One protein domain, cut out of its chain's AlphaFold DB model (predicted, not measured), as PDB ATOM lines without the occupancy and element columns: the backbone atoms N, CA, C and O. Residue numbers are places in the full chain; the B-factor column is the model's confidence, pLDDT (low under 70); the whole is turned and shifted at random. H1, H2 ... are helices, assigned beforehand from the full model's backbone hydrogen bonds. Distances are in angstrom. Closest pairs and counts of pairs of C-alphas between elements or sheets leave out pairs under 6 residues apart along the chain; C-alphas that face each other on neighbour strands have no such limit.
ATOM      1  N   ASN A  85      58.057  11.706 117.631       63.72
ATOM      2  CA  ASN A  85      58.469  11.326 116.291       63.72
ATOM      3  C   ASN A  85      58.742  12.526 115.369       63.72
ATOM      4  O   ASN A  85      59.738  12.499 114.654       63.72
ATOM      5  N   VAL A  86      57.933  13.592 115.384       74.94
ATOM      6  CA  VAL A  86      58.100  14.726 114.451       74.94
ATOM      7  C   VAL A  86      59.322  15.566 114.824       74.94
ATOM      8  O   VAL A  86      60.130  15.896 113.954       74.94
ATOM      9  N   CYS A  87      59.527  15.835 116.117       71.88
ATOM     10  CA  CYS A  87      60.721  16.535 116.597       71.88
ATOM     11  C   CYS A  87      62.001  15.731 116.330       71.88
ATOM     12  O   CYS A  87      63.000  16.299 115.886       71.88
ATOM     13  N   ILE A  88      61.975  14.410 116.549       78.00
ATOM     14  CA  ILE A  88      63.117  13.527 116.265       78.00
ATOM     15  C   ILE A  88      63.422  13.513 114.764       78.00
ATOM     16  O   ILE A  88      64.580  13.671 114.377       78.00
ATOM     17  N   ILE A  89      62.401  13.383 113.913       81.38
ATOM     18  CA  ILE A  89      62.554  13.392 112.455       81.38
ATOM     19  C   ILE A  89      63.134  14.732 111.983       81.38
ATOM     20  O   ILE A  89      64.113  14.742 111.237       81.38
ATOM     21  N   LEU A  90      62.607  15.864 112.454       83.44
ATOM     22  CA  LEU A  90      63.119  17.187 112.096       83.44
ATOM     23  C   LEU A  90      64.571  17.379 112.556       83.44
ATOM     24  O   LEU A  90      65.401  17.870 111.795       83.44
ATOM     25  N   PHE A  91      64.905  16.947 113.772       84.12
ATOM     26  CA  PHE A  91      66.266  17.026 114.299       84.12
ATOM     27  C   PHE A  91      67.250  16.174 113.489       84.12
ATOM     28  O   PHE A  91      68.373  16.602 113.213       84.12
ATOM     29  N   ILE A  92      66.813  14.992 113.057       81.00
ATOM     30  CA  ILE A  92      67.554  14.128 112.140       81.00
ATOM     31  C   ILE A  92      67.772  14.852 110.806       81.00
ATOM     32  O   ILE A  92      68.919  15.022 110.392       81.00
ATOM     33  N   PHE A  93      66.714  15.358 110.166       83.31
ATOM     34  CA  PHE A  93      66.820  16.081 108.894       83.31
ATOM     35  C   PHE A  93      67.737  17.305 108.978       83.31
ATOM     36  O   PHE A  93      68.573  17.507 108.096       83.31
ATOM     37  N   LEU A  94      67.632  18.093 110.050       84.69
ATOM     38  CA  LEU A  94      68.488  19.255 110.288       84.69
ATOM     39  C   LEU A  94      69.956  18.849 110.443       84.69
ATOM     40  O   LEU A  94      70.829  19.470 109.835       84.69
ATOM     41  N   LYS A  95      70.233  17.775 111.190       84.50
ATOM     42  CA  LYS A  95      71.593  17.241 111.324       84.50
ATOM     43  C   LYS A  95      72.152  16.741 110.000       84.50
ATOM     44  O   LYS A  95      73.281  17.087 109.664       84.50
ATOM     45  N   TYR A  96      71.381  15.970 109.238       83.44
ATOM     46  CA  TYR A  96      71.828  15.465 107.939       83.44
ATOM     47  C   TYR A  96      72.088  16.601 106.952       83.44
ATOM     48  O   TYR A  96      73.142  16.629 106.320       83.44
ATOM     49  N   LYS A  97      71.185  17.581 106.873       88.06
ATOM     50  CA  LYS A  97      71.362  18.762 106.024       88.06
ATOM     51  C   LYS A  97      72.611  19.559 106.407       88.06
ATOM     52  O   LYS A  97      73.381  19.920 105.523       88.06
ATOM     53  N   TYR A  98      72.849  19.781 107.701       86.50
ATOM     54  CA  TYR A  98      74.049  20.476 108.173       86.50
ATOM     55  C   TYR A  98      75.337  19.720 107.822       86.50
ATOM     56  O   TYR A  98      76.281  20.320 107.318       86.50
ATOM     57  N   VAL A  99      75.372  18.401 108.036       84.81
ATOM     58  CA  VAL A  99      76.544  17.568 107.716       84.81
ATOM     59  C   VAL A  99      76.827  17.561 106.214       84.81
ATOM     60  O   VAL A  99      77.984  17.675 105.813       84.81
ATOM     61  N   ILE A 100      75.788  17.462 105.381       81.31
ATOM     62  CA  ILE A 100      75.931  17.480 103.922       81.31
ATOM     63  C   ILE A 100      76.469  18.833 103.457       81.31
ATOM     64  O   ILE A 100      77.444  18.872 102.711       81.31
ATOM     65  N   GLU A 101      75.884  19.939 103.913       84.00
ATOM     66  CA  GLU A 101      76.348  21.276 103.530       84.00
ATOM     67  C   GLU A 101      77.770  21.551 104.034       84.00
ATOM     68  O   GLU A 101      78.604  22.052 103.281       84.00
ATOM     69  N   TYR A 102      78.105  21.123 105.253       84.19
ATOM     70  CA  TYR A 102      79.470  21.207 105.771       84.19
ATOM     71  C   TYR A 102      80.460  20.414 104.906       84.19
ATOM     72  O   TYR A 102      81.515  20.931 104.542       84.19
ATOM     73  N   ALA A 103      80.113  19.184 104.516       79.81
ATOM     74  CA  ALA A 103      80.950  18.373 103.637       79.81
ATOM     75  C   ALA A 103      81.133  19.027 102.257       79.81
ATOM     76  O   ALA A 103      82.247  19.053 101.737       79.81
ATOM     77  N   ARG A 104      80.076  19.615 101.681       83.38
ATOM     78  CA  ARG A 104      80.149  20.331 100.395       83.38
ATOM     79  C   ARG A 104      81.066  21.547 100.470       83.38
ATOM     80  O   ARG A 104      81.889  21.738  99.578       83.38
ATOM     81  N   ILE A 105      80.961  22.329 101.543       82.12
ATOM     82  CA  ILE A 105      81.818  23.496 101.776       82.12
ATOM     83  C   ILE A 105      83.278  23.064 101.938       82.12
ATOM     84  O   ILE A 105      84.158  23.665 101.329       82.12
ATOM     85  N   GLN A 106      83.548  21.991 102.683       76.69
ATOM     86  CA  GLN A 106      84.908  21.464 102.826       76.69
ATOM     87  C   GLN A 106      85.481  20.976 101.489       76.69
ATOM     88  O   GLN A 106      86.637  21.264 101.169       76.69
ATOM     89  N   VAL A 107      84.661  20.309 100.668       75.69
ATOM     90  CA  VAL A 107      85.052  19.902  99.310       75.69
ATOM     91  C   VAL A 107      85.426  21.107  98.456       75.69
ATOM     92  O   VAL A 107      86.459  21.095  97.782       75.69
ATOM     93  N   PHE A 108      84.630  22.167  98.527       77.88
ATOM     94  CA  PHE A 108      84.890  23.401  97.802       77.88
ATOM     95  C   PHE A 108      86.172  24.108  98.277       77.88
ATOM     96  O   PHE A 108      87.013  24.457  97.451       77.88
ATOM     97  N   ILE A 109      86.375  24.252  99.591       77.44
ATOM     98  CA  ILE A 109      87.548  24.931 100.172       77.44
ATOM     99  C   ILE A 109      88.852  24.236  99.779       77.44
ATOM    100  O   ILE A 109      89.793  24.890  99.335       77.44
ATOM    101  N   VAL A 110      88.926  22.913  99.905       69.88
ATOM    102  CA  VAL A 110      90.158  22.186  99.567       69.88
ATOM    103  C   VAL A 110      90.368  22.139  98.047       69.88
ATOM    104  O   VAL A 110      91.513  22.197  97.606       69.88
ATOM    105  N   SER A 111      89.299  22.136  97.238       69.50
ATOM    106  CA  SER A 111      89.414  22.276  95.773       69.50
ATOM    107  C   SER A 111      89.984  23.638  95.357       69.50
ATOM    108  O   SER A 111      90.692  23.723  94.356       69.50
ATOM    109  N   LEU A 112      89.714  24.698  96.131       70.62
ATOM    110  CA  LEU A 112      90.324  26.017  95.936       70.62
ATOM    111  C   LEU A 112      91.776  26.078  96.424       70.62
ATOM    112  O   LEU A 112      92.589  26.780  95.828       70.62
ATOM    113  N   HIS A 113      92.106  25.373  97.509       71.00
ATOM    114  CA  HIS A 113      93.433  25.452  98.126       71.00
ATOM    115  C   HIS A 113      94.470  24.516  97.482       71.00
ATOM    116  O   HIS A 113      95.668  24.766  97.589       71.00
ATOM    117  N   TYR A 114      94.025  23.465  96.788       64.75
ATOM    118  CA  TYR A 114      94.892  22.497  96.113       64.75
ATOM    119  C   TYR A 114      94.465  22.303  94.653       64.75
ATOM    120  O   TYR A 114      93.739  21.354  94.340       64.75
ATOM    121  N   PRO A 115      94.919  23.172  93.731       59.66
ATOM    122  CA  PRO A 115      94.664  22.986  92.313       59.66
ATOM    123  C   PRO A 115      95.382  21.722  91.820       59.66
ATOM    124  O   PRO A 115      96.607  21.651  91.795       59.66
ATOM    125  N   ALA A 116      94.578  20.710  91.485       59.19
ATOM    126  CA  ALA A 116      94.845  19.601  90.569       59.19
ATOM    127  C   ALA A 116      96.319  19.182  90.378       59.19
ATOM    128  O   ALA A 116      96.837  19.239  89.270       59.19
ATOM    129  N   ASN A 117      96.963  18.659  91.424       56.41
ATOM    130  CA  ASN A 117      98.091  17.744  91.248       56.41
ATOM    131  C   ASN A 117      97.639  16.331  91.647       56.41
ATOM    132  O   ASN A 117      97.001  16.119  92.679       56.41
ATOM    133  N   ALA A 118      97.869  15.393  90.733       58.91
ATOM    134  CA  ALA A 118      97.124  14.154  90.560       58.91
ATOM    135  C   ALA A 118      97.104  13.206  91.780       58.91
ATOM    136  O   ALA A 118      98.109  12.980  92.449       58.91
ATOM    137  N   GLY A 119      95.942  12.587  92.020       57.19
ATOM    138  CA  GLY A 119      95.780  11.337  92.781       57.19
ATOM    139  C   GLY A 119      95.795  11.424  94.313       57.19
ATOM    140  O   GLY A 119      94.989  10.752  94.955       57.19
ATOM    141  N   SER A 120      96.644  12.256  94.921       58.12
ATOM    142  CA  SER A 120      96.806  12.296  96.389       58.12
ATOM    143  C   SER A 120      95.677  13.034  97.123       58.12
ATOM    144  O   SER A 120      95.362  12.712  98.268       58.12
ATOM    145  N   SER A 121      95.020  13.984  96.450       64.00
ATOM    146  CA  SER A 121      93.986  14.841  97.046       64.00
ATOM    147  C   SER A 121      92.727  14.064  97.461       64.00
ATOM    148  O   SER A 121      92.243  14.223  98.577       64.00
ATOM    149  N   ILE A 122      92.239  13.144  96.620       68.44
ATOM    150  CA  ILE A 122      90.997  12.389  96.883       68.44
ATOM    151  C   ILE A 122      91.152  11.440  98.079       68.44
ATOM    152  O   ILE A 122      90.243  11.322  98.896       68.44
ATOM    153  N   ILE A 123      92.310  10.789  98.216       67.38
ATOM    154  CA  ILE A 123      92.577   9.864  99.326       67.38
ATOM    155  C   ILE A 123      92.674  10.637 100.645       67.38
ATOM    156  O   ILE A 123      92.037  10.248 101.621       67.38
ATOM    157  N   CYS A 124      93.382  11.772 100.669       63.00
ATOM    158  CA  CYS A 124      93.412  12.656 101.838       63.00
ATOM    159  C   CYS A 124      92.013  13.170 102.210       63.00
ATOM    160  O   CYS A 124      91.678  13.243 103.391       63.00
ATOM    161  N   PHE A 125      91.169  13.455 101.218       68.00
ATOM    162  CA  PHE A 125      89.775  13.843 101.425       68.00
ATOM    163  C   PHE A 125      88.929  12.748 102.064       68.00
ATOM    164  O   PHE A 125      88.235  13.002 103.049       68.00
ATOM    165  N   ILE A 126      88.986  11.532 101.518       75.44
ATOM    166  CA  ILE A 126      88.257  10.382 102.058       75.44
ATOM    167  C   ILE A 126      88.724  10.116 103.490       75.44
ATOM    168  O   ILE A 126      87.893   9.935 104.376       75.44
ATOM    169  N   LEU A 127      90.032  10.180 103.751       73.62
ATOM    170  CA  LEU A 127      90.590  10.010 105.093       73.62
ATOM    171  C   LEU A 127      90.152  11.116 106.061       73.62
ATOM    172  O   LEU A 127      89.820  10.808 107.204       73.62
ATOM    173  N   LEU A 128      90.080  12.377 105.629       74.56
ATOM    174  CA  LEU A 128      89.616  13.483 106.470       74.56
ATOM    175  C   LEU A 128      88.121  13.357 106.791       74.56
ATOM    176  O   LEU A 128      87.716  13.548 107.939       74.56
ATOM    177  N   VAL A 129      87.294  12.999 105.807       77.38
ATOM    178  CA  VAL A 129      85.857  12.762 106.014       77.38
ATOM    179  C   VAL A 129      85.640  11.562 106.939       77.38
ATOM    180  O   VAL A 129      84.857  11.661 107.885       77.38
ATOM    181  N   LEU A 130      86.372  10.463 106.735       76.38
ATOM    182  CA  LEU A 130      86.313   9.285 107.601       76.38
ATOM    183  C   LEU A 130      86.791   9.593 109.024       76.38
ATOM    184  O   LEU A 130      86.126   9.192 109.975       76.38
ATOM    185  N   ALA A 131      87.883  10.341 109.199       71.62
ATOM    186  CA  ALA A 131      88.384  10.726 110.518       71.62
ATOM    187  C   ALA A 131      87.366  11.586 111.283       71.62
ATOM    188  O   ALA A 131      87.085  11.328 112.454       71.62
ATOM    189  N   ASN A 132      86.747  12.560 110.609       66.50
ATOM    190  CA  ASN A 132      85.709  13.395 111.218       66.50
ATOM    191  C   ASN A 132      84.432  12.596 111.534       66.50
ATOM    192  O   ASN A 132      83.811  12.811 112.578       66.50
ATOM    193  N   PHE A 133      84.057  11.635 110.684       68.19
ATOM    194  CA  PHE A 133      82.926  10.744 110.942       68.19
ATOM    195  C   PHE A 133      83.181   9.828 112.150       68.19
ATOM    196  O   PHE A 133      82.339   9.737 113.044       68.19
ATOM    197  N   VAL A 134      84.367   9.216 112.231       66.94
ATOM    198  CA  VAL A 134      84.776   8.351 113.351       66.94
ATOM    199  C   VAL A 134      84.776   9.121 114.675       66.94
ATOM    200  O   VAL A 134      84.224   8.629 115.661       66.94
ATOM    201  N   MET A 135      85.294  10.352 114.694       58.06
ATOM    202  CA  MET A 135      85.266  11.213 115.886       58.06
ATOM    203  C   MET A 135      83.837  11.544 116.345       58.06
ATOM    204  O   MET A 135      83.556  11.585 117.545       58.06
ATOM    205  N   CYS A 136      82.904  11.719 115.406       56.00
ATOM    206  CA  CYS A 136      81.492  11.948 115.710       56.00
ATOM    207  C   CYS A 136      80.814  10.689 116.294       56.00
ATOM    208  O   CYS A 136      80.016  10.777 117.233       56.00
ATOM    209  N   CYS A 137      81.174   9.501 115.796       54.94
ATOM    210  CA  CYS A 137      80.660   8.223 116.294       54.94
ATOM    211  C   CYS A 137      81.175   7.864 117.696       54.94
ATOM    212  O   CYS A 137      80.439   7.257 118.480       54.94
ATOM    213  N   ASP A 138      82.404   8.245 118.044       52.94
ATOM    214  CA  ASP A 138      82.982   7.912 119.351       52.94
ATOM    215  C   ASP A 138      82.398   8.773 120.489       52.94
ATOM    216  O   ASP A 138      82.186   8.300 121.611       52.94
ATOM    217  N   GLY A 139      81.982  10.007 120.178       51.22
ATOM    218  CA  GLY A 139      81.206  10.856 121.091       51.22
ATOM    219  C   GLY A 139      79.824  10.286 121.449       51.22
ATOM    220  O   GLY A 139      79.320  10.525 122.548       51.22
ATOM    221  N   ALA A 140      79.224   9.474 120.571       49.78
ATOM    222  CA  ALA A 140      77.911   8.867 120.800       49.78
ATOM    223  C   ALA A 140      77.952   7.649 121.748       49.78
ATOM    224  O   ALA A 140      76.940   7.317 122.368       49.78
ATOM    225  N   LYS A 141      79.112   6.999 121.920       50.06
ATOM    226  CA  LYS A 141      79.259   5.822 122.799       50.06
ATOM    227  C   LYS A 141      79.433   6.179 124.278       50.06
ATOM    228  O   LYS A 141      79.147   5.351 125.140       50.06
TER     229      LYS A 141
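AT A GLANCE: This is residues 85 to 141 of the 148 residues of an uncharacterized protein of Rhizophora mucronata (UniProt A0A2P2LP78). Two helices make a loose, narrow V: the long H1 runs out, the chain turns at one end, and the shorter H2 folds back slantwise beside part of it. Residues 85 to 98 of H1, the turn at residues 112 to 120 and residues 134 to 141 of H2 stand free. The printed part has 57 residues, with two named helices, H1 then H2, and no named strand; its class is all helix. The whole is loose, with a radius of gyration of the C-alphas of 14.6 A, and spans 47 by 23 by 13 A.

HOW THE PARTS SIT: H1, residues 85 to 113, and H2, residues 120 to 141, are close but not clearly touching, with 2 pairs of C-alphas within 8 A. Their closest C-alphas, those of Ala 103 and Val 129, are 7.8 A apart. The helices run opposite ways at a shallow tilt of 29 degrees. Every O i to N i+4 pair is within hydrogen-bond range in H1, and 16 of 18 are in H2.

IN THESE COORDINATES: H1 begins at C-alpha 85, (58.469, 11.326, 116.291), and measures 41.9 A from first to last C-alpha. H2 measures 32.4 A and ends at C-alpha 141, (79.259, 5.822, 122.799).

THE WHOLE: The C-alphas of Asn 85 and Asn 117, the two farthest apart, are 47.3 A apart. The printed part has no cut, and the link from H1 to H2 is short. Mean pLDDT of the printed part is 71.3; residues 114 to 125 and 132 to 141 are among those under 70.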